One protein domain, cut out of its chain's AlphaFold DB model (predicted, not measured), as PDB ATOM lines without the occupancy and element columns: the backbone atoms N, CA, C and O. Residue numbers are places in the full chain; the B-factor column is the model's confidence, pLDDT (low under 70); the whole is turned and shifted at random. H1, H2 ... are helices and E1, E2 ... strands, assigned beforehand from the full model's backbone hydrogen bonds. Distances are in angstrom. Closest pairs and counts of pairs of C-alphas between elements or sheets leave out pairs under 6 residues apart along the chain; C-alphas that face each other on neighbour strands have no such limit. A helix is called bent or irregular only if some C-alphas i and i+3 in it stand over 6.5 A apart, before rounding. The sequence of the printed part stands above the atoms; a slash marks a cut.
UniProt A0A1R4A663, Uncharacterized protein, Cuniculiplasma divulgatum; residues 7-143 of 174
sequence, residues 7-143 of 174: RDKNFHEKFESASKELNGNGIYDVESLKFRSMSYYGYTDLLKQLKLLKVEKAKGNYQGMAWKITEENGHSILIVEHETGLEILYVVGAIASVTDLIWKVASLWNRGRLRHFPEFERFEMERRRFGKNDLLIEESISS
ATOM      1  N   ARG A   7     244.777 268.998 230.218       83.50
ATOM      2  CA  ARG A   7     246.170 268.711 230.562       83.50
ATOM      3  C   ARG A   7     246.739 269.687 231.593       83.50
ATOM      4  O   ARG A   7     247.334 269.227 232.563       83.50
ATOM      5  N   ASP A   8     246.544 270.990 231.412       84.88
ATOM      6  CA  ASP A   8     247.075 272.010 232.327       84.88
ATOM      7  C   ASP A   8     246.438 271.878 233.708       84.88
ATOM      8  O   ASP A   8     247.138 271.891 234.719       84.88
ATOM      9  N   LYS A   9     245.130 271.596 233.747       88.38
ATOM     10  CA  LYS A   9     244.424 271.256 234.986       88.38
ATOM     11  C   LYS A   9     245.036 270.036 235.685       88.38
ATOM     12  O   LYS A   9     245.296 270.083 236.883       88.38
ATOM     13  N   ASN A  10     245.320 268.963 234.945       91.12
ATOM     14  CA  ASN A  10     245.923 267.761 235.524       91.12
ATOM     15  C   ASN A  10     247.346 268.018 236.056       91.12
ATOM     16  O   ASN A  10     247.748 267.417 237.054       91.12
ATOM     17  N   PHE A  11     248.127 268.883 235.400       93.19
ATOM     18  CA  PHE A  11     249.431 269.311 235.915       93.19
ATOM     19  C   PHE A  11     249.290 270.194 237.151       93.19
ATOM     20  O   PHE A  11     250.047 270.021 238.102       93.19
ATOM     21  N   HIS A  12     248.303 271.083 237.174       93.88
ATOM     22  CA  HIS A  12     248.028 271.926 238.327       93.88
ATOM     23  C   HIS A  12     247.700 271.078 239.566       93.88
ATOM     24  O   HIS A  12     248.330 271.242 240.608       93.88
ATOM     25  N   GLU A  13     246.796 270.101 239.443       94.50
ATOM     26  CA  GLU A  13     246.451 269.169 240.530       94.50
ATOM     27  C   GLU A  13     247.657 268.336 241.000       94.50
ATOM     28  O   GLU A  13     247.851 268.133 242.205       94.50
ATOM     29  N   LYS A  14     248.498 267.878 240.060       95.56
ATOM     30  CA  LYS A  14     249.747 267.157 240.354       95.56
ATOM     31  C   LYS A  14     250.704 268.019 241.178       95.56
ATOM     32  O   LYS A  14     251.208 267.560 242.203       95.56
ATOM     33  N   PHE A  15     250.952 269.254 240.745       96.38
ATOM     34  CA  PHE A  15     251.885 270.169 241.407       96.38
ATOM     35  C   PHE A  15     251.347 270.637 242.759       96.38
ATOM     36  O   PHE A  15     252.110 270.761 243.712       96.38
ATOM     37  N   GLU A  16     250.033 270.819 242.886       95.56
ATOM     38  CA  GLU A  16     249.400 271.137 244.164       95.56
ATOM     39  C   GLU A  16     249.527 269.972 245.156       95.56
ATOM     40  O   GLU A  16     249.915 270.176 246.308       95.56
ATOM     41  N   SER A  17     249.267 268.741 244.702       96.56
ATOM     42  CA  SER A  17     249.453 267.530 245.515       96.56
ATOM     43  C   SER A  17     250.914 267.374 245.945       96.56
ATOM     44  O   SER A  17     251.201 267.090 247.105       96.56
ATOM     45  N   ALA A  18     251.851 267.597 245.021       96.75
ATOM     46  CA  ALA A  18     253.281 267.538 245.298       96.75
ATOM     47  C   ALA A  18     253.720 268.591 246.320       96.75
ATOM     48  O   ALA A  18     254.453 268.267 247.249       96.75
ATOM     49  N   SER A  19     253.234 269.827 246.183       95.38
ATOM     50  CA  SER A  19     253.555 270.919 247.099       95.38
ATOM     51  C   SER A  19     253.119 270.589 248.526       95.38
ATOM     52  O   SER A  19     253.914 270.712 249.455       95.38
ATOM     53  N   LYS A  20     251.901 270.056 248.702       94.69
ATOM     54  CA  LYS A  20     251.392 269.624 250.014       94.69
ATOM     55  C   LYS A  20     252.225 268.490 250.615       94.69
ATOM     56  O   LYS A  20     252.604 268.567 251.776       94.69
ATOM     57  N   GLU A  21     252.542 267.460 249.831       95.06
ATOM     58  CA  GLU A  21     253.340 266.320 250.306       95.06
ATOM     59  C   GLU A  21     254.791 266.700 250.645       95.06
ATOM     60  O   GLU A  21     255.396 266.099 251.534       95.06
ATOM     61  N   LEU A  22     255.357 267.699 249.965       94.12
ATOM     62  CA  LEU A  22     256.744 268.145 250.138       94.12
ATOM     63  C   LEU A  22     256.893 269.392 251.023       94.12
ATOM     64  O   LEU A  22     258.003 269.902 251.159       94.12
ATOM     65  N   ASN A  23     255.809 269.864 251.647       92.31
ATOM     66  CA  ASN A  23     255.778 271.081 252.467       92.31
ATOM     67  C   ASN A  23     256.241 272.354 251.717       92.31
ATOM     68  O   ASN A  23     256.935 273.198 252.284       92.31
ATOM     69  N   GLY A  24     255.884 272.490 250.437       91.50
ATOM     70  CA  GLY A  24     256.061 273.723 249.663       91.50
ATOM     71  C   GLY A  24     254.979 274.771 249.963       91.50
ATOM     72  O   GLY A  24     253.955 274.461 250.571       91.50
ATOM     73  N   ASN A  25     255.174 276.017 249.509       92.44
ATOM     74  CA  ASN A  25     254.197 277.103 249.727       92.44
ATOM     75  C   ASN A  25     253.163 277.234 248.594       92.44
ATOM     76  O   ASN A  25     252.311 278.120 248.626       92.44
ATOM     77  N   GLY A  26     253.250 276.384 247.572       93.56
ATOM     78  CA  GLY A  26     252.372 276.409 246.407       93.56
ATOM     79  C   GLY A  26     252.979 275.711 245.192       93.56
ATOM     80  O   GLY A  26     254.069 275.140 245.263       93.56
ATOM     81  N   ILE A  27     252.265 275.751 244.067       94.75
ATOM     82  CA  ILE A  27     252.665 275.067 242.826       94.75
ATOM     83  C   ILE A  27     253.934 275.657 242.199       94.75
ATOM     84  O   ILE A  27     254.684 274.933 241.555       94.75
ATOM     85  N   TYR A  28     254.198 276.952 242.402       94.38
ATOM     86  CA  TYR A  28     255.363 277.639 241.828       94.38
ATOM     87  C   TYR A  28     256.684 277.262 242.505       94.38
ATOM     88  O   TYR A  28     257.751 277.522 241.953       94.38
ATOM     89  N   ASP A  29     256.609 276.666 243.695       92.44
ATOM     90  CA  ASP A  29     257.775 276.179 244.428       92.44
ATOM     91  C   ASP A  29     258.159 274.758 244.009       92.44
ATOM     92  O   ASP A  29     259.214 274.276 244.413       92.44
ATOM     93  N   VAL A  30     257.313 274.079 243.228       95.44
ATOM     94  CA  VAL A  30     257.526 272.699 242.802       95.44
ATOM     95  C   VAL A  30     258.065 272.669 241.384       95.44
ATOM     96  O   VAL A  30     257.568 273.356 240.492       95.44
ATOM     97  N   GLU A  31     259.044 271.802 241.163       95.31
ATOM     98  CA  GLU A  31     259.511 271.443 239.834       95.31
ATOM     99  C   GLU A  31     259.451 269.944 239.607       95.31
ATOM    100  O   GLU A  31     259.608 269.145 240.530       95.31
ATOM    101  N   SER A  32     259.223 269.581 238.348       95.12
ATOM    102  CA  SER A  32     259.286 268.215 237.849       95.12
ATOM    103  C   SER A  32     260.510 268.047 236.956       95.12
ATOM    104  O   SER A  32     260.756 268.865 236.067       95.12
ATOM    105  N   LEU A  33     261.245 266.960 237.170       93.06
ATOM    106  CA  LEU A  33     262.265 266.447 236.265       93.06
ATOM    107  C   LEU A  33     261.821 265.086 235.755       93.06
ATOM    108  O   LEU A  33     261.792 264.106 236.502       93.06
ATOM    109  N   LYS A  34     261.473 265.026 234.472       92.25
ATOM    110  CA  LYS A  34     261.060 263.796 233.810       92.25
ATOM    111  C   LYS A  34     262.193 263.246 232.962       92.25
ATOM    112  O   LYS A  34     262.613 263.861 231.992       92.25
ATOM    113  N   PHE A  35     262.629 262.051 233.312       87.69
ATOM    114  CA  PHE A  35     263.614 261.240 232.624       87.69
ATOM    115  C   PHE A  35     262.901 260.284 231.671       87.69
ATOM    116  O   PHE A  35     262.316 259.282 232.097       87.69
ATOM    117  N   ARG A  36     262.937 260.581 230.372       85.44
ATOM    118  CA  ARG A  36     262.273 259.762 229.357       85.44
ATOM    119  C   ARG A  36     263.031 258.452 229.147       85.44
ATOM    120  O   ARG A  36     264.247 258.429 228.970       85.44
ATOM    121  N   SER A  37     262.308 257.338 229.169       74.31
ATOM    122  CA  SER A  37     262.845 256.012 228.858       74.31
ATOM    123  C   SER A  37     261.720 255.070 228.429       74.31
ATOM    124  O   SER A  37     260.654 255.073 229.034       74.31
ATOM    125  N   MET A  38     261.962 254.230 227.417       60.22
ATOM    126  CA  MET A  38     260.995 253.233 226.924       60.22
ATOM    127  C   MET A  38     260.910 251.955 227.789       60.22
ATOM    128  O   MET A  38     260.526 250.899 227.298       60.22
ATOM    129  N   SER A  39     261.268 252.011 229.076       58.28
ATOM    130  CA  SER A  39     261.341 250.827 229.941       58.28
ATOM    131  C   SER A  39     260.328 250.875 231.086       58.28
ATOM    132  O   SER A  39     260.423 251.707 231.986       58.28
ATOM    133  N   TYR A  40     259.398 249.918 231.073       57.00
ATOM    134  CA  TYR A  40     258.368 249.715 232.101       57.00
ATOM    135  C   TYR A  40     258.907 249.014 233.371       57.00
ATOM    136  O   TYR A  40     258.237 248.960 234.395       57.00
ATOM    137  N   TYR A  41     260.130 248.465 233.335       58.59
ATOM    138  CA  TYR A  41     260.601 247.479 234.323       58.59
ATOM    139  C   TYR A  41     261.510 248.030 235.442       58.59
ATOM    140  O   TYR A  41     261.969 247.266 236.287       58.59
ATOM    141  N   GLY A  42     261.771 249.342 235.504       71.44
ATOM    142  CA  GLY A  42     262.790 249.903 236.411       71.44
ATOM    143  C   GLY A  42     262.351 250.246 237.845       71.44
ATOM    144  O   GLY A  42     263.204 250.389 238.722       71.44
ATOM    145  N   TYR A  43     261.052 250.405 238.120       84.88
ATOM    146  CA  TYR A  43     260.593 251.032 239.374       84.88
ATOM    147  C   TYR A  43     260.721 250.147 240.607       84.88
ATOM    148  O   TYR A  43     261.157 250.612 241.658       84.88
ATOM    149  N   THR A  44     260.377 248.864 240.501       84.00
ATOM    150  CA  THR A  44     260.463 247.941 241.642       84.00
ATOM    151  C   THR A  44     261.907 247.774 242.113       84.00
ATOM    152  O   THR A  44     262.172 247.777 243.315       84.00
ATOM    153  N   ASP A  45     262.857 247.705 241.183       85.25
ATOM    154  CA  ASP A  45     264.280 247.612 241.498       85.25
ATOM    155  C   ASP A  45     264.870 248.939 241.982       85.25
ATOM    156  O   ASP A  45     265.749 248.928 242.848       85.25
ATOM    157  N   LEU A  46     264.369 250.079 241.495       89.06
ATOM    158  CA  LEU A  46     264.687 251.388 242.064       89.06
ATOM    159  C   LEU A  46     264.238 251.456 243.531       89.06
ATOM    160  O   LEU A  46     265.051 251.737 244.410       89.06
ATOM    161  N   LEU A  47     262.979 251.119 243.819       90.56
ATOM    162  CA  LEU A  47     262.418 251.133 245.174       90.56
ATOM    163  C   LEU A  47     263.169 250.183 246.119       90.56
ATOM    164  O   LEU A  47     263.499 250.569 247.240       90.56
ATOM    165  N   LYS A  48     263.524 248.972 245.666       90.19
ATOM    166  CA  LYS A  48     264.358 248.038 246.446       90.19
ATOM    167  C   LYS A  48     265.727 248.624 246.787       90.19
ATOM    168  O   LYS A  48     266.232 248.373 247.879       90.19
ATOM    169  N   GLN A  49     266.344 249.372 245.876       89.94
ATOM    170  CA  GLN A  49     267.638 250.018 246.121       89.94
ATOM    171  C   GLN A  49     267.514 251.239 247.043       89.94
ATOM    172  O   GLN A  49     268.454 251.553 247.772       89.94
ATOM    173  N   LEU A  50     266.345 251.881 247.073       91.44
ATOM    174  CA  LEU A  50     266.026 252.987 247.978       91.44
ATOM    175  C   LEU A  50     265.542 252.532 249.364       91.44
ATOM    176  O   LEU A  50     265.291 253.384 250.205       91.44
ATOM    177  N   LYS A  51     265.466 251.223 249.648       85.69
ATOM    178  CA  LYS A  51     264.923 250.663 250.907       85.69
ATOM    179  C   LYS A  51     265.596 251.137 252.203       85.69
ATOM    180  O   LYS A  51     265.054 250.910 253.276       85.69
ATOM    181  N   LEU A  52     266.805 251.694 252.110       88.06
ATOM    182  CA  LEU A  52     267.525 252.266 253.254       88.06
ATOM    183  C   LEU A  52     267.033 253.679 253.604       88.06
ATOM    184  O   LEU A  52     267.394 254.207 254.646       88.06
ATOM    185  N   LEU A  53     266.242 254.293 252.726       92.31
ATOM    186  CA  LEU A  53     265.562 255.558 252.961       92.31
ATOM    187  C   LEU A  53     264.124 255.292 253.396       92.31
ATOM    188  O   LEU A  53     263.566 254.217 253.153       92.31
ATOM    189  N   LYS A  54     263.489 256.301 253.991       94.38
ATOM    190  CA  LYS A  54     262.061 256.230 254.276       94.38
ATOM    191  C   LYS A  54     261.292 256.387 252.963       94.38
ATOM    192  O   LYS A  54     261.322 257.452 252.349       94.38
ATOM    193  N   VAL A  55     260.618 255.320 252.542       94.94
ATOM    194  CA  VAL A  55     259.824 255.268 251.308       94.94
ATOM    195  C   VAL A  55     258.357 255.063 251.660       94.94
ATOM    196  O   VAL A  55     257.980 254.024 252.198       94.94
ATOM    197  N   GLU A  56     257.521 256.042 251.333       95.19
ATOM    198  CA  GLU A  56     256.084 256.019 251.614       95.19
ATOM    199  C   GLU A  56     255.298 256.232 250.326       95.19
ATOM    200  O   GLU A  56     255.685 257.037 249.483       95.19
ATOM    201  N   LYS A  57     254.178 255.529 250.144       94.94
ATOM    202  CA  LYS A  57     253.296 255.798 249.003       94.94
ATOM    203  C   LYS A  57     252.649 257.174 249.189       94.94
ATOM    204  O   LYS A  57     252.005 257.406 250.211       94.94
ATOM    205  N   ALA A  58     252.818 258.060 248.215       94.62
ATOM    206  CA  ALA A  58     252.277 259.412 248.272       94.62
ATOM    207  C   ALA A  58     250.775 259.418 247.969       94.62
ATOM    208  O   ALA A  58     250.280 258.589 247.195       94.62
ATOM    209  N   LYS A  59     250.043 260.355 248.575       89.69
ATOM    210  CA  LYS A  59     248.607 260.529 248.344       89.69
ATOM    211  C   LYS A  59     248.403 261.710 247.403       89.69
ATOM    212  O   LYS A  59     248.866 262.807 247.676       89.69
ATOM    213  N   GLY A  60     247.698 261.506 246.296       88.56
ATOM    214  CA  GLY A  60     247.410 262.594 245.361       88.56
ATOM    215  C   GLY A  60     247.201 262.128 243.930       88.56
ATOM    216  O   GLY A  60     247.346 260.945 243.615       88.56
ATOM    217  N   ASN A  61     246.855 263.080 243.064       89.69
ATOM    218  CA  ASN A  61     246.668 262.834 241.640       89.69
ATOM    219  C   ASN A  61     247.979 263.084 240.882       89.69
ATOM    220  O   ASN A  61     248.238 264.183 240.398       89.69
ATOM    221  N   TYR A  62     248.816 262.052 240.777       92.19
ATOM    222  CA  TYR A  62     250.105 262.134 240.078       92.19
ATOM    223  C   TYR A  62     250.070 261.563 238.657       92.19
ATOM    224  O   TYR A  62     251.108 261.516 238.002       92.19
ATOM    225  N   GLN A  63     248.889 261.166 238.159       87.56
ATOM    226  CA  GLN A  63     248.729 260.493 236.858       87.56
ATOM    227  C   GLN A  63     249.543 259.183 236.762       87.56
ATOM    228  O   GLN A  63     249.994 258.788 235.693       87.56
ATOM    229  N   GLY A  64     249.747 258.530 237.906       87.25
ATOM    230  CA  GLY A  64     250.589 257.354 238.084       87.25
ATOM    231  C   GLY A  64     250.734 257.030 239.569       87.25
ATOM    232  O   GLY A  64     250.172 257.722 240.424       87.25
ATOM    233  N   MET A  65     251.479 255.973 239.894       92.12
ATOM    234  CA  MET A  65     251.855 255.716 241.283       92.12
ATOM    235  C   MET A  65     252.970 256.668 241.699       92.12
ATOM    236  O   MET A  65     253.869 256.955 240.917       92.12
ATOM    237  N   ALA A  66     252.918 257.157 242.932       95.12
ATOM    238  CA  ALA A  66     253.935 258.050 243.460       95.12
ATOM    239  C   ALA A  66     254.415 257.583 244.830       95.12
ATOM    240  O   ALA A  66     253.639 257.053 245.634       95.12
ATOM    241  N   TRP A  67     255.694 257.818 245.103       96.12
ATOM    242  CA  TRP A  67     256.322 257.525 246.383       96.12
ATOM    243  C   TRP A  67     257.115 258.727 246.861       96.12
ATOM    244  O   TRP A  67     257.898 259.308 246.112       96.12
ATOM    245  N   LYS A  68     256.932 259.072 248.129       96.31
ATOM    246  CA  LYS A  68     257.749 260.037 248.843       96.31
ATOM    247  C   LYS A  68     258.984 259.331 249.376       96.31
ATOM    248  O   LYS A  68     258.878 258.352 250.114       96.31
ATOM    249  N   ILE A  69     260.145 259.842 248.994       95.88
ATOM    250  CA  ILE A  69     261.449 259.374 249.450       95.88
ATOM    251  C   ILE A  69     261.985 260.435 250.396       95.88
ATOM    252  O   ILE A  69     262.119 261.585 249.992       95.88
ATOM    253  N   THR A  70     262.241 260.063 251.647       94.38
ATOM    254  CA  THR A  70     262.702 260.983 252.695       94.38
ATOM    255  C   THR A  70     264.022 260.492 253.279       94.38
ATOM    256  O   THR A  70     264.159 259.315 253.629       94.38
ATOM    257  N   GLU A  71     264.993 261.394 253.365       91.19
ATOM    258  CA  GLU A  71     266.268 261.185 254.053       91.19
ATOM    259  C   GLU A  71     266.139 261.393 255.570       91.19
ATOM    260  O   GLU A  71     265.152 261.937 256.063       91.19
ATOM    261  N   GLU A  72     267.153 260.974 256.332       87.56
ATOM    262  CA  GLU A  72     267.176 261.115 257.800       87.56
ATOM    263  C   GLU A  72     267.100 262.577 258.262       87.56
ATOM    264  O   GLU A  72     266.514 262.875 259.299       87.56
ATOM    265  N   ASN A  73     267.638 263.497 257.460       84.94
ATOM    266  CA  ASN A  73     267.586 264.947 257.678       84.94
ATOM    267  C   ASN A  73     266.191 265.563 257.409       84.94
ATOM    268  O   ASN A  73     266.008 266.763 257.600       84.94
ATOM    269  N   GLY A  74     265.209 264.767 256.966       87.38
ATOM    270  CA  GLY A  74     263.847 265.211 256.663       87.38
ATOM    271  C   GLY A  74     263.652 265.781 255.255       87.38
ATOM    272  O   GLY A  74     262.518 266.093 254.884       87.38
ATOM    273  N   HIS A  75     264.708 265.890 254.444       90.19
ATOM    274  CA  HIS A  75     264.588 266.295 253.047       90.19
ATOM    275  C   HIS A  75     263.909 265.201 252.237       90.19
ATOM    276  O   HIS A  75     264.143 264.007 252.444       90.19
ATOM    277  N   SER A  76     263.035 265.604 251.318       95.06
ATOM    278  CA  SER A  76     262.241 264.646 250.564       95.06
ATOM    279  C   SER A  76     261.992 265.075 249.132       95.06
ATOM    280  O   SER A  76     261.957 266.261 248.807       95.06
ATOM    281  N   ILE A  77     261.808 264.069 248.288       96.94
ATOM    282  CA  ILE A  77     261.335 264.199 246.913       96.94
ATOM    283  C   ILE A  77     260.188 263.222 246.694       96.94
ATOM    284  O   ILE A  77     260.023 262.249 247.435       96.94
ATOM    285  N   LEU A  78     259.418 263.454 245.642       97.12
ATOM    286  CA  LEU A  78     258.470 262.478 245.127       97.12
ATOM    287  C   LEU A  78     259.043 261.855 243.864       97.12
ATOM    288  O   LEU A  78     259.510 262.563 242.977       97.12
ATOM    289  N   ILE A  79     258.959 260.537 243.764       95.69
ATOM    290  CA  ILE A  79     259.156 259.818 242.509       95.69
ATOM    291  C   ILE A  79     257.796 259.374 241.989       95.69
ATOM    292  O   ILE A  79     256.970 258.876 242.755       95.69
ATOM    293  N   VAL A  80     257.558 259.564 240.699       94.19
ATOM    294  CA  VAL A  80     256.302 259.236 240.031       94.19
ATOM    295  C   VAL A  80     256.579 258.238 238.917       94.19
ATOM    296  O   VAL A  80     257.476 258.407 238.081       94.19
ATOM    297  N   GLU A  81     255.803 257.163 238.938       89.88
ATOM    298  CA  GLU A  81     255.743 256.188 237.869       89.88
ATOM    299  C   GLU A  81     255.016 256.761 236.666       89.88
ATOM    300  O   GLU A  81     253.889 257.245 236.776       89.88
ATOM    301  N   HIS A  82     255.660 256.682 235.508       85.44
ATOM    302  CA  HIS A  82     255.064 257.069 234.249       85.44
ATOM    303  C   HIS A  82     255.432 256.035 233.189       85.44
ATOM    304  O   HIS A  82     256.569 255.580 233.096       85.44
ATOM    305  N   GLU A  83     254.479 255.738 232.309       76.81
ATOM    306  CA  GLU A  83     254.658 254.855 231.144       76.81
ATOM    307  C   GLU A  83     255.861 255.206 230.248       76.81
ATOM    308  O   GLU A  83     256.344 254.361 229.505       76.81
ATOM    309  N   THR A  84     256.354 256.448 230.309       83.44
ATOM    310  CA  THR A  84     257.444 256.948 229.459       83.44
ATOM    311  C   THR A  84     258.711 257.266 230.250       83.44
ATOM    312  O   THR A  84     259.559 258.003 229.751       83.44
ATOM    313  N   GLY A  85     258.843 256.737 231.469       87.81
ATOM    314  CA  GLY A  85     260.042 256.846 232.300       87.81
ATOM    315  C   GLY A  85     259.809 257.557 233.632       87.81
ATOM    316  O   GLY A  85     258.682 257.848 234.004       87.81
ATOM    317  N   LEU A  86     260.882 257.840 234.365       90.50
ATOM    318  CA  LEU A  86     260.839 258.360 235.732       90.50
ATOM    319  C   LEU A  86     260.520 259.853 235.786       90.50
ATOM    320  O   LEU A  86     261.156 260.640 235.101       90.50
ATOM    321  N   GLU A  87     259.610 260.267 236.660       93.69
ATOM    322  CA  GLU A  87     259.412 261.676 237.005       93.69
ATOM    323  C   GLU A  87     259.787 261.902 238.476       93.69
ATOM    324  O   GLU A  87     259.413 261.117 239.345       93.69
ATOM    325  N   ILE A  88     260.558 262.953 238.756       94.88
ATOM    326  CA  ILE A  88     260.921 263.385 240.107       94.88
ATOM    327  C   ILE A  88     260.320 264.765 240.345       94.88
ATOM    328  O   ILE A  88     260.599 265.685 239.584       94.88
ATOM    329  N   LEU A  89     259.535 264.921 241.410       96.62
ATOM    330  CA  LEU A  89     259.023 266.211 241.869       96.62
ATOM    331  C   LEU A  89     259.749 266.632 243.148       96.62
ATOM    332  O   LEU A  89     259.939 265.819 244.057       96.62
ATOM    333  N   TYR A  90     260.133 267.900 243.227       95.19
ATOM    334  CA  TYR A  90     260.855 268.461 244.369       95.19
ATOM    335  C   TYR A  90     260.530 269.945 244.568       95.19
ATOM    336  O   TYR A  90     260.020 270.605 243.661       95.19
ATOM    337  N   VAL A  91     260.835 270.469 245.758       93.31
ATOM    338  CA  VAL A  91     260.683 271.894 246.082       93.31
ATOM    339  C   VAL A  91     261.978 272.641 245.768       93.31
ATOM    340  O   VAL A  91     263.029 272.338 246.330       93.31
ATOM    341  N   VAL A  92     261.906 273.659 244.909       87.88
ATOM    342  CA  VAL A  92     263.070 274.434 244.441       87.88
ATOM    343  C   VAL A  92     263.775 275.155 245.583       87.88
ATOM    344  O   VAL A  92     264.998 275.225 245.604       87.88
ATOM    345  N   GLY A  93     263.031 275.669 246.567       82.25
ATOM    346  CA  GLY A  93     263.620 276.326 247.740       82.25
ATOM    347  C   GLY A  93     264.484 275.399 248.603       82.25
ATOM    348  O   GLY A  93     265.342 275.881 249.337       82.25
ATOM    349  N   ALA A  94     264.289 274.084 248.481       80.94
ATOM    350  CA  ALA A  94     265.050 273.053 249.176       80.94
ATOM    351  C   ALA A  94     266.087 272.373 248.265       80.94
ATOM    352  O   ALA A  94     266.688 271.384 248.665       80.94
ATOM    353  N   ILE A  95     266.314 272.870 247.041       79.38
ATOM    354  CA  ILE A  95     267.104 272.152 246.030       79.38
ATOM    355  C   ILE A  95     268.504 271.783 246.515       79.38
ATOM    356  O   ILE A  95     268.861 270.616 246.428       79.38
ATOM    357  N   ALA A  96     269.233 272.710 247.143       75.25
ATOM    358  CA  ALA A  96     270.565 272.440 247.693       75.25
ATOM    359  C   ALA A  96     270.593 271.263 248.684       75.25
ATOM    360  O   ALA A  96     271.628 270.630 248.856       75.25
ATOM    361  N   SER A  97     269.464 270.970 249.329       78.81
ATOM    362  CA  SER A  97     269.343 269.926 250.335       78.81
ATOM    363  C   SER A  97     268.729 268.626 249.806       78.81
ATOM    364  O   SER A  97     268.831 267.593 250.464       78.81
ATOM    365  N   VAL A  98     268.145 268.651 248.600       84.56
ATOM    366  CA  VAL A  98     267.620 267.463 247.906       84.56
ATOM    367  C   VAL A  98     268.440 267.056 246.682       84.56
ATOM    368  O   VAL A  98     268.187 265.984 246.138       84.56
ATOM    369  N   THR A  99     269.416 267.854 246.228       85.69
ATOM    370  CA  THR A  99     270.228 267.545 245.036       85.69
ATOM    371  C   THR A  99     270.880 266.168 245.135       85.69
ATOM    372  O   THR A  99     270.809 265.405 244.171       85.69
ATOM    373  N   ASP A 100     271.430 265.809 246.296       85.69
ATOM    374  CA  ASP A 100     272.036 264.491 246.521       85.69
ATOM    375  C   ASP A 100     271.015 263.360 246.357       85.69
ATOM    376  O   ASP A 100     271.288 262.347 245.704       85.69
ATOM    377  N   LEU A 101     269.805 263.554 246.885       90.69
ATOM    378  CA  LEU A 101     268.721 262.588 246.777       90.69
ATOM    379  C   LEU A 101     268.241 262.440 245.327       90.69
ATOM    380  O   LEU A 101     268.073 261.318 244.842       90.69
ATOM    381  N   ILE A 102     268.074 263.554 244.609       90.94
ATOM    382  CA  ILE A 102     267.700 263.550 243.191       90.94
ATOM    383  C   ILE A 102     268.788 262.852 242.362       90.94
ATOM    384  O   ILE A 102     268.472 261.963 241.569       90.94
ATOM    385  N   TRP A 103     270.066 263.180 242.584       87.44
ATOM    386  CA  TRP A 103     271.200 262.552 241.902       87.44
ATOM    387  C   TRP A 103     271.260 261.049 242.166       87.44
ATOM    388  O   TRP A 103     271.420 260.247 241.243       87.44
ATOM    389  N   LYS A 104     271.080 260.639 243.425       89.75
ATOM    390  CA  LYS A 104     271.044 259.232 243.826       89.75
ATOM    391  C   LYS A 104     269.943 258.479 243.088       89.75
ATOM    392  O   LYS A 104     270.217 257.422 242.518       89.75
ATOM    393  N   VAL A 105     268.725 259.019 243.056       91.06
ATOM    394  CA  VAL A 105     267.599 258.407 242.339       91.06
ATOM    395  C   VAL A 105     267.869 258.344 240.833       91.06
ATOM    396  O   VAL A 105     267.737 257.270 240.244       91.06
ATOM    397  N   ALA A 106     268.313 259.440 240.214       87.19
ATOM    398  CA  ALA A 106     268.617 259.493 238.783       87.19
ATOM    399  C   ALA A 106     269.735 258.507 238.389       87.19
ATOM    400  O   ALA A 106     269.623 257.791 237.394       87.19
ATOM    401  N   SER A 107     270.787 258.398 239.208       85.19
ATOM    402  CA  SER A 107     271.887 257.448 239.017       85.19
ATOM    403  C   SER A 107     271.426 255.994 239.118       85.19
ATOM    404  O   SER A 107     271.838 255.149 238.319       85.19
ATOM    405  N   LEU A 108     270.579 255.669 240.101       88.31
ATOM    406  CA  LEU A 108     270.016 254.324 240.252       88.31
ATOM    407  C   LEU A 108     269.103 253.971 239.075       88.31
ATOM    408  O   LEU A 108     269.215 252.873 238.527       88.31
ATOM    409  N   TRP A 109     268.269 254.917 238.643       86.81
ATOM    410  CA  TRP A 109     267.421 254.772 237.464       86.81
ATOM    411  C   TRP A 109     268.246 254.514 236.200       86.81
ATOM    412  O   TRP A 109     268.007 253.535 235.494       86.81
ATOM    413  N   ASN A 110     269.275 255.328 235.946       80.88
ATOM    414  CA  ASN A 110     270.110 255.178 234.758       80.88
ATOM    415  C   ASN A 110     270.928 253.875 234.777       80.88
ATOM    416  O   ASN A 110     271.032 253.208 233.752       80.88
ATOM    417  N   ARG A 111     271.456 253.456 235.936       79.62
ATOM    418  CA  ARG A 111     272.142 252.155 236.074       79.62
ATOM    419  C   ARG A 111     271.206 250.981 235.812       79.62
ATOM    420  O   ARG A 111     271.592 250.043 235.117       79.62
ATOM    421  N   GLY A 112     269.988 251.034 236.352       75.94
ATOM    422  CA  GLY A 112     268.956 250.039 236.073       75.94
ATOM    423  C   GLY A 112     268.638 249.978 234.582       75.94
ATOM    424  O   GLY A 112     268.652 248.901 233.996       75.94
ATOM    425  N   ARG A 113     268.444 251.134 233.946       74.38
ATOM    426  CA  ARG A 113     268.177 251.251 232.509       74.38
ATOM    427  C   ARG A 113     269.307 250.678 231.651       74.38
ATOM    428  O   ARG A 113     269.047 249.782 230.862       74.38
ATOM    429  N   LEU A 114     270.544 251.145 231.834       68.06
ATOM    430  CA  LEU A 114     271.703 250.712 231.039       68.06
ATOM    431  C   LEU A 114     272.003 249.219 231.195       68.06
ATOM    432  O   LEU A 114     272.475 248.591 230.255       68.06
ATOM    433  N   ARG A 115     271.704 248.634 232.361       70.56
ATOM    434  CA  ARG A 115     271.821 247.184 232.560       70.56
ATOM    435  C   ARG A 115     270.858 246.394 231.670       70.56
ATOM    436  O   ARG A 115     271.211 245.301 231.247       70.56
ATOM    437  N   HIS A 116     269.653 246.910 231.439       64.56
ATOM    438  CA  HIS A 116     268.606 246.189 230.710       64.56
ATOM    439  C   HIS A 116     268.525 246.575 229.228       64.56
ATOM    440  O   HIS A 116     268.060 245.768 228.433       64.56
ATOM    441  N   PHE A 117     268.970 247.782 228.870       61.09
ATOM    442  CA  PHE A 117     268.800 248.385 227.545       61.09
ATOM    443  C   PHE A 117     270.019 249.251 227.171       61.09
ATOM    444  O   PHE A 117     269.917 250.484 227.131       61.09
ATOM    445  N   PRO A 118     271.203 248.641 226.972       60.03
ATOM    446  CA  PRO A 118     272.448 249.363 226.701       60.03
ATOM    447  C   PRO A 118     272.431 250.130 225.369       60.03
ATOM    448  O   PRO A 118     273.100 251.151 225.254       60.03
ATOM    449  N   GLU A 119     271.647 249.687 224.383       57.56
ATOM    450  CA  GLU A 119     271.548 250.294 223.048       57.56
ATOM    451  C   GLU A 119     270.838 251.661 223.012       57.56
ATOM    452  O   GLU A 119     270.930 252.392 222.025       57.56
ATOM    453  N   PHE A 120     270.159 252.050 224.092       57.97
ATOM    454  CA  PHE A 120     269.488 253.344 224.196       57.97
ATOM    455  C   PHE A 120     270.383 254.347 224.929       57.97
ATOM    456  O   PHE A 120     270.157 254.668 226.091       57.97
ATOM    457  N   GLU A 121     271.411 254.878 224.269       56.03
ATOM    458  CA  GLU A 121     272.319 255.849 224.903       56.03
ATOM    459  C   GLU A 121     271.672 257.223 225.131       56.03
ATOM    460  O   GLU A 121     271.974 257.891 226.122       56.03
ATOM    461  N   ARG A 122     270.747 257.644 224.256       61.25
ATOM    462  CA  ARG A 122     270.138 258.977 224.348       61.25
ATOM    463  C   ARG A 122     269.128 259.045 225.484       61.25
ATOM    464  O   ARG A 122     268.094 258.380 225.474       61.25
ATOM    465  N   PHE A 123     269.468 259.865 226.467       68.75
ATOM    466  CA  PHE A 123     268.645 260.178 227.617       68.75
ATOM    467  C   PHE A 123     267.987 261.531 227.376       68.75
ATOM    468  O   PHE A 123     268.663 262.557 227.371       68.75
ATOM    469  N   GLU A 124     266.683 261.527 227.124       82.44
ATOM    470  CA  GLU A 124     265.916 262.764 227.032       82.44
ATOM    471  C   GLU A 124     265.372 263.114 228.408       82.44
ATOM    472  O   GLU A 124     264.866 262.257 229.141       82.44
ATOM    473  N   MET A 125     265.480 264.385 228.765       87.94
ATOM    474  CA  MET A 125     264.991 264.870 230.036       87.94
ATOM    475  C   MET A 125     264.213 266.157 229.827       87.94
ATOM    476  O   MET A 125     264.552 266.987 228.987       87.94
ATOM    477  N   GLU A 126     263.137 266.297 230.584       92.25
ATOM    478  CA  GLU A 126     262.245 267.443 230.536       92.25
ATOM    479  C   GLU A 126     262.141 268.042 231.929       92.25
ATOM    480  O   GLU A 126     261.845 267.342 232.901       92.25
ATOM    481  N   ARG A 127     262.346 269.350 232.019       92.88
ATOM    482  CA  ARG A 127     262.019 270.140 233.196       92.88
ATOM    483  C   ARG A 127     260.633 270.728 233.020       92.88
ATOM    484  O   ARG A 127     260.329 271.278 231.962       92.88
ATOM    485  N   ARG A 128     259.802 270.646 234.055       94.69
ATOM    486  CA  ARG A 128     258.482 271.284 234.058       94.69
ATOM    487  C   ARG A 128     258.241 272.084 235.318       94.69
ATOM    488  O   ARG A 128     258.572 271.633 236.414       94.69
ATOM    489  N   ARG A 129     257.619 273.247 235.153       94.88
ATOM    490  CA  ARG A 129     257.294 274.168 236.246       94.88
ATOM    491  C   ARG A 129     256.150 275.093 235.874       94.88
ATOM    492  O   ARG A 129     255.939 275.359 234.695       94.88
ATOM    493  N   PHE A 130     255.466 275.645 236.868       94.75
ATOM    494  CA  PHE A 130     254.535 276.745 236.628       94.75
ATOM    495  C   PHE A 130     255.275 278.085 236.646       94.75
ATOM    496  O   PHE A 130     256.035 278.392 237.566       94.75
ATOM    497  N   GLY A 131     255.076 278.886 235.598       90.25
ATOM    498  CA  GLY A 131     255.525 280.275 235.555       90.25
ATOM    499  C   GLY A 131     254.623 281.196 236.382       90.25
ATOM    500  O   GLY A 131     253.532 280.815 236.790       90.25
ATOM    501  N   LYS A 132     255.041 282.456 236.563       84.31
ATOM    502  CA  LYS A 132     254.283 283.478 237.322       84.31
ATOM    503  C   LYS A 132     252.883 283.793 236.762       84.31
ATOM    504  O   LYS A 132     252.098 284.428 237.449       84.31
ATOM    505  N   ASN A 133     252.593 283.376 235.530       87.06
ATOM    506  CA  ASN A 133     251.325 283.625 234.841       87.06
ATOM    507  C   ASN A 133     250.406 282.386 234.834       87.06
ATOM    508  O   ASN A 133     249.565 282.279 233.949       87.06
ATOM    509  N   ASP A 134     250.635 281.414 235.725       87.12
ATOM    510  CA  ASP A 134     249.934 280.114 235.760       87.12
ATOM    511  C   ASP A 134     250.074 279.252 234.504       87.12
ATOM    512  O   ASP A 134     249.368 278.263 234.318       87.12
ATOM    513  N   LEU A 135     251.038 279.582 233.650       90.94
ATOM    514  CA  LEU A 135     251.344 278.792 232.470       90.94
ATOM    515  C   LEU A 135     252.354 277.703 232.820       90.94
ATOM    516  O   LEU A 135     253.398 277.979 233.423       90.94
ATOM    517  N   LEU A 136     252.048 276.476 232.399       93.25
ATOM    518  CA  LEU A 136     252.986 275.365 232.441       93.25
ATOM    519  C   LEU A 136     254.130 275.643 231.458       93.25
ATOM    520  O   LEU A 136     253.914 275.846 230.265       93.25
ATOM    521  N   ILE A 137     255.351 275.651 231.976       93.62
ATOM    522  CA  ILE A 137     256.588 275.764 231.210       93.62
ATOM    523  C   ILE A 137     257.203 274.371 231.146       93.62
ATOM    524  O   ILE A 137     257.412 273.740 232.184       93.62
ATOM    525  N   GLU A 138     257.509 273.914 229.936       93.38
ATOM    526  CA  GLU A 138     258.180 272.642 229.680       93.38
ATOM    527  C   GLU A 138     259.428 272.891 228.840       93.38
ATOM    528  O   GLU A 138     259.362 273.463 227.753       93.38
ATOM    529  N   GLU A 139     260.571 272.465 229.358       92.38
ATOM    530  CA  GLU A 139     261.880 272.710 228.766       92.38
ATOM    531  C   GLU A 139     262.579 271.364 228.574       92.38
ATOM    532  O   GLU A 139     262.749 270.602 229.528       92.38
ATOM    533  N   SER A 140     262.988 271.057 227.342       89.62
ATOM    534  CA  SER A 140     263.904 269.940 227.106       89.62
ATOM    535  C   SER A 140     265.288 270.330 227.613       89.62
ATOM    536  O   SER A 140     265.782 271.419 227.312       89.62
ATOM    537  N   ILE A 141     265.897 269.456 228.403       86.50
ATOM    538  CA  ILE A 141     267.173 269.703 229.065       86.50
ATOM    539  C   ILE A 141     268.192 268.653 228.634       86.50
ATOM    540  O   ILE A 141     267.933 267.451 228.624       86.50
ATOM    541  N   SER A 142     269.374 269.135 228.260       76.81
ATOM    542  CA  SER A 142     270.471 268.309 227.753       76.81
ATOM    543  C   SER A 142     271.274 267.623 228.860       76.81
ATOM    544  O   SER A 142     271.970 266.648 228.592       76.81
ATOM    545  N   SER A 143     271.200 268.131 230.094       78.44
ATOM    546  CA  SER A 143     271.969 267.639 231.236       78.44
ATOM    547  C   SER A 143     271.267 267.975 232.552       78.44
ATOM    548  O   SER A 143     270.730 269.069 232.735       78.44
TER     549      SER A 143
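Overview. This is residues 7 to 143 of the 174 residues of an uncharacterized protein of Cuniculiplasma divulgatum (UniProt A0A1R4A663). One strongly twisted sheet of seven antiparallel strands lies between two helices, with the long H3 covering one face and H1 slantwise over the other. The small helix H2 packs on H3 and only grazes the sheet, while E2 and the hairpin E6 and E7 make the sheet's two ends. The printed part has 137 residues, in the order H1 E1 H2 E2 E3 E4 E5 H3 E6 E7, with the sheet running E2 E3 E4 E5 E1 E6 E7. The class is mixed, helices and strands; the whole is compact, with a radius of gyration of the C-alphas of 14.2 A and spans of 41 by 32 by 25 A.

Arrangement. Begin with the meander, each strand the antiparallel neighbour of the one before: E2, residues 54 to 57, E3, residues 66 to 70, E4, residues 76 to 80, and E5, residues 85 to 91. Look for N 56 and O 68 at 2.9 A, N 67 and O 79 at 2.9 A, and N 89 and O 78 at 2.8 A, within hydrogen-bond range. Beside E5 comes E1, residues 30 to 36, with N 33 and O 88 at 2.8 A. Next is E6, residues 124 to 130, with N 34 and O 126 at 2.8 A, then the edge strand E7, residues 136 to 141, with N 127 and O 139 at 2.8 A. H3, residues 92 to 116, is on one face at a height of 8.0 A, over E4 and E5; the C-alphas of Ser 76 and Val 98, the closest of E4 and H3, are 6.6 A apart. E5, H3 and E6 form a split strand-helix-strand unit, two strands running the same way with E1 between them, its crossover right-handed. On the opposite face H1, residues 7 to 21, is over E5 at a height of 7.2 A; this makes three layers, helices on both faces. The closest C-alphas of H1 and E5, Ala 18 and Leu 89, are 6.8 A apart. H2, residues 43 to 49, touches H3 residues 105 to 112 alone, about perpendicular at 73 degrees; Leu 46 and Trp 109 have the closest C-alphas, 6.3 A. In H1 and H2 every O i to N i+4 pair is within hydrogen-bond range, in H3 17 of 21.

Along the chain. Find C-alpha 7 at (246.170, 268.711, 230.562); from there H1 runs 21.1 A to C-alpha 21. H3 starts at C-alpha 92, (263.070, 274.434, 244.441), and spans 31.9 A; it is irregular, C-alphas 93 and 96 being 8.0 A apart, with a kink of 70 degrees near residue 99. E5 and E6 are each 20.4 A long, E1 19.3 A, and E7 ends at C-alpha 141, (267.173, 269.703, 229.065).

Size, cuts and confidence. The two C-alphas farthest apart, Arg 115 and Asn 133, are 41.9 A from each other. The printed part has no cut, and no link is long. Mean pLDDT of the printed part is 86.7; look for values under 70 at residues 38 to 41, 114 and 116 to 123.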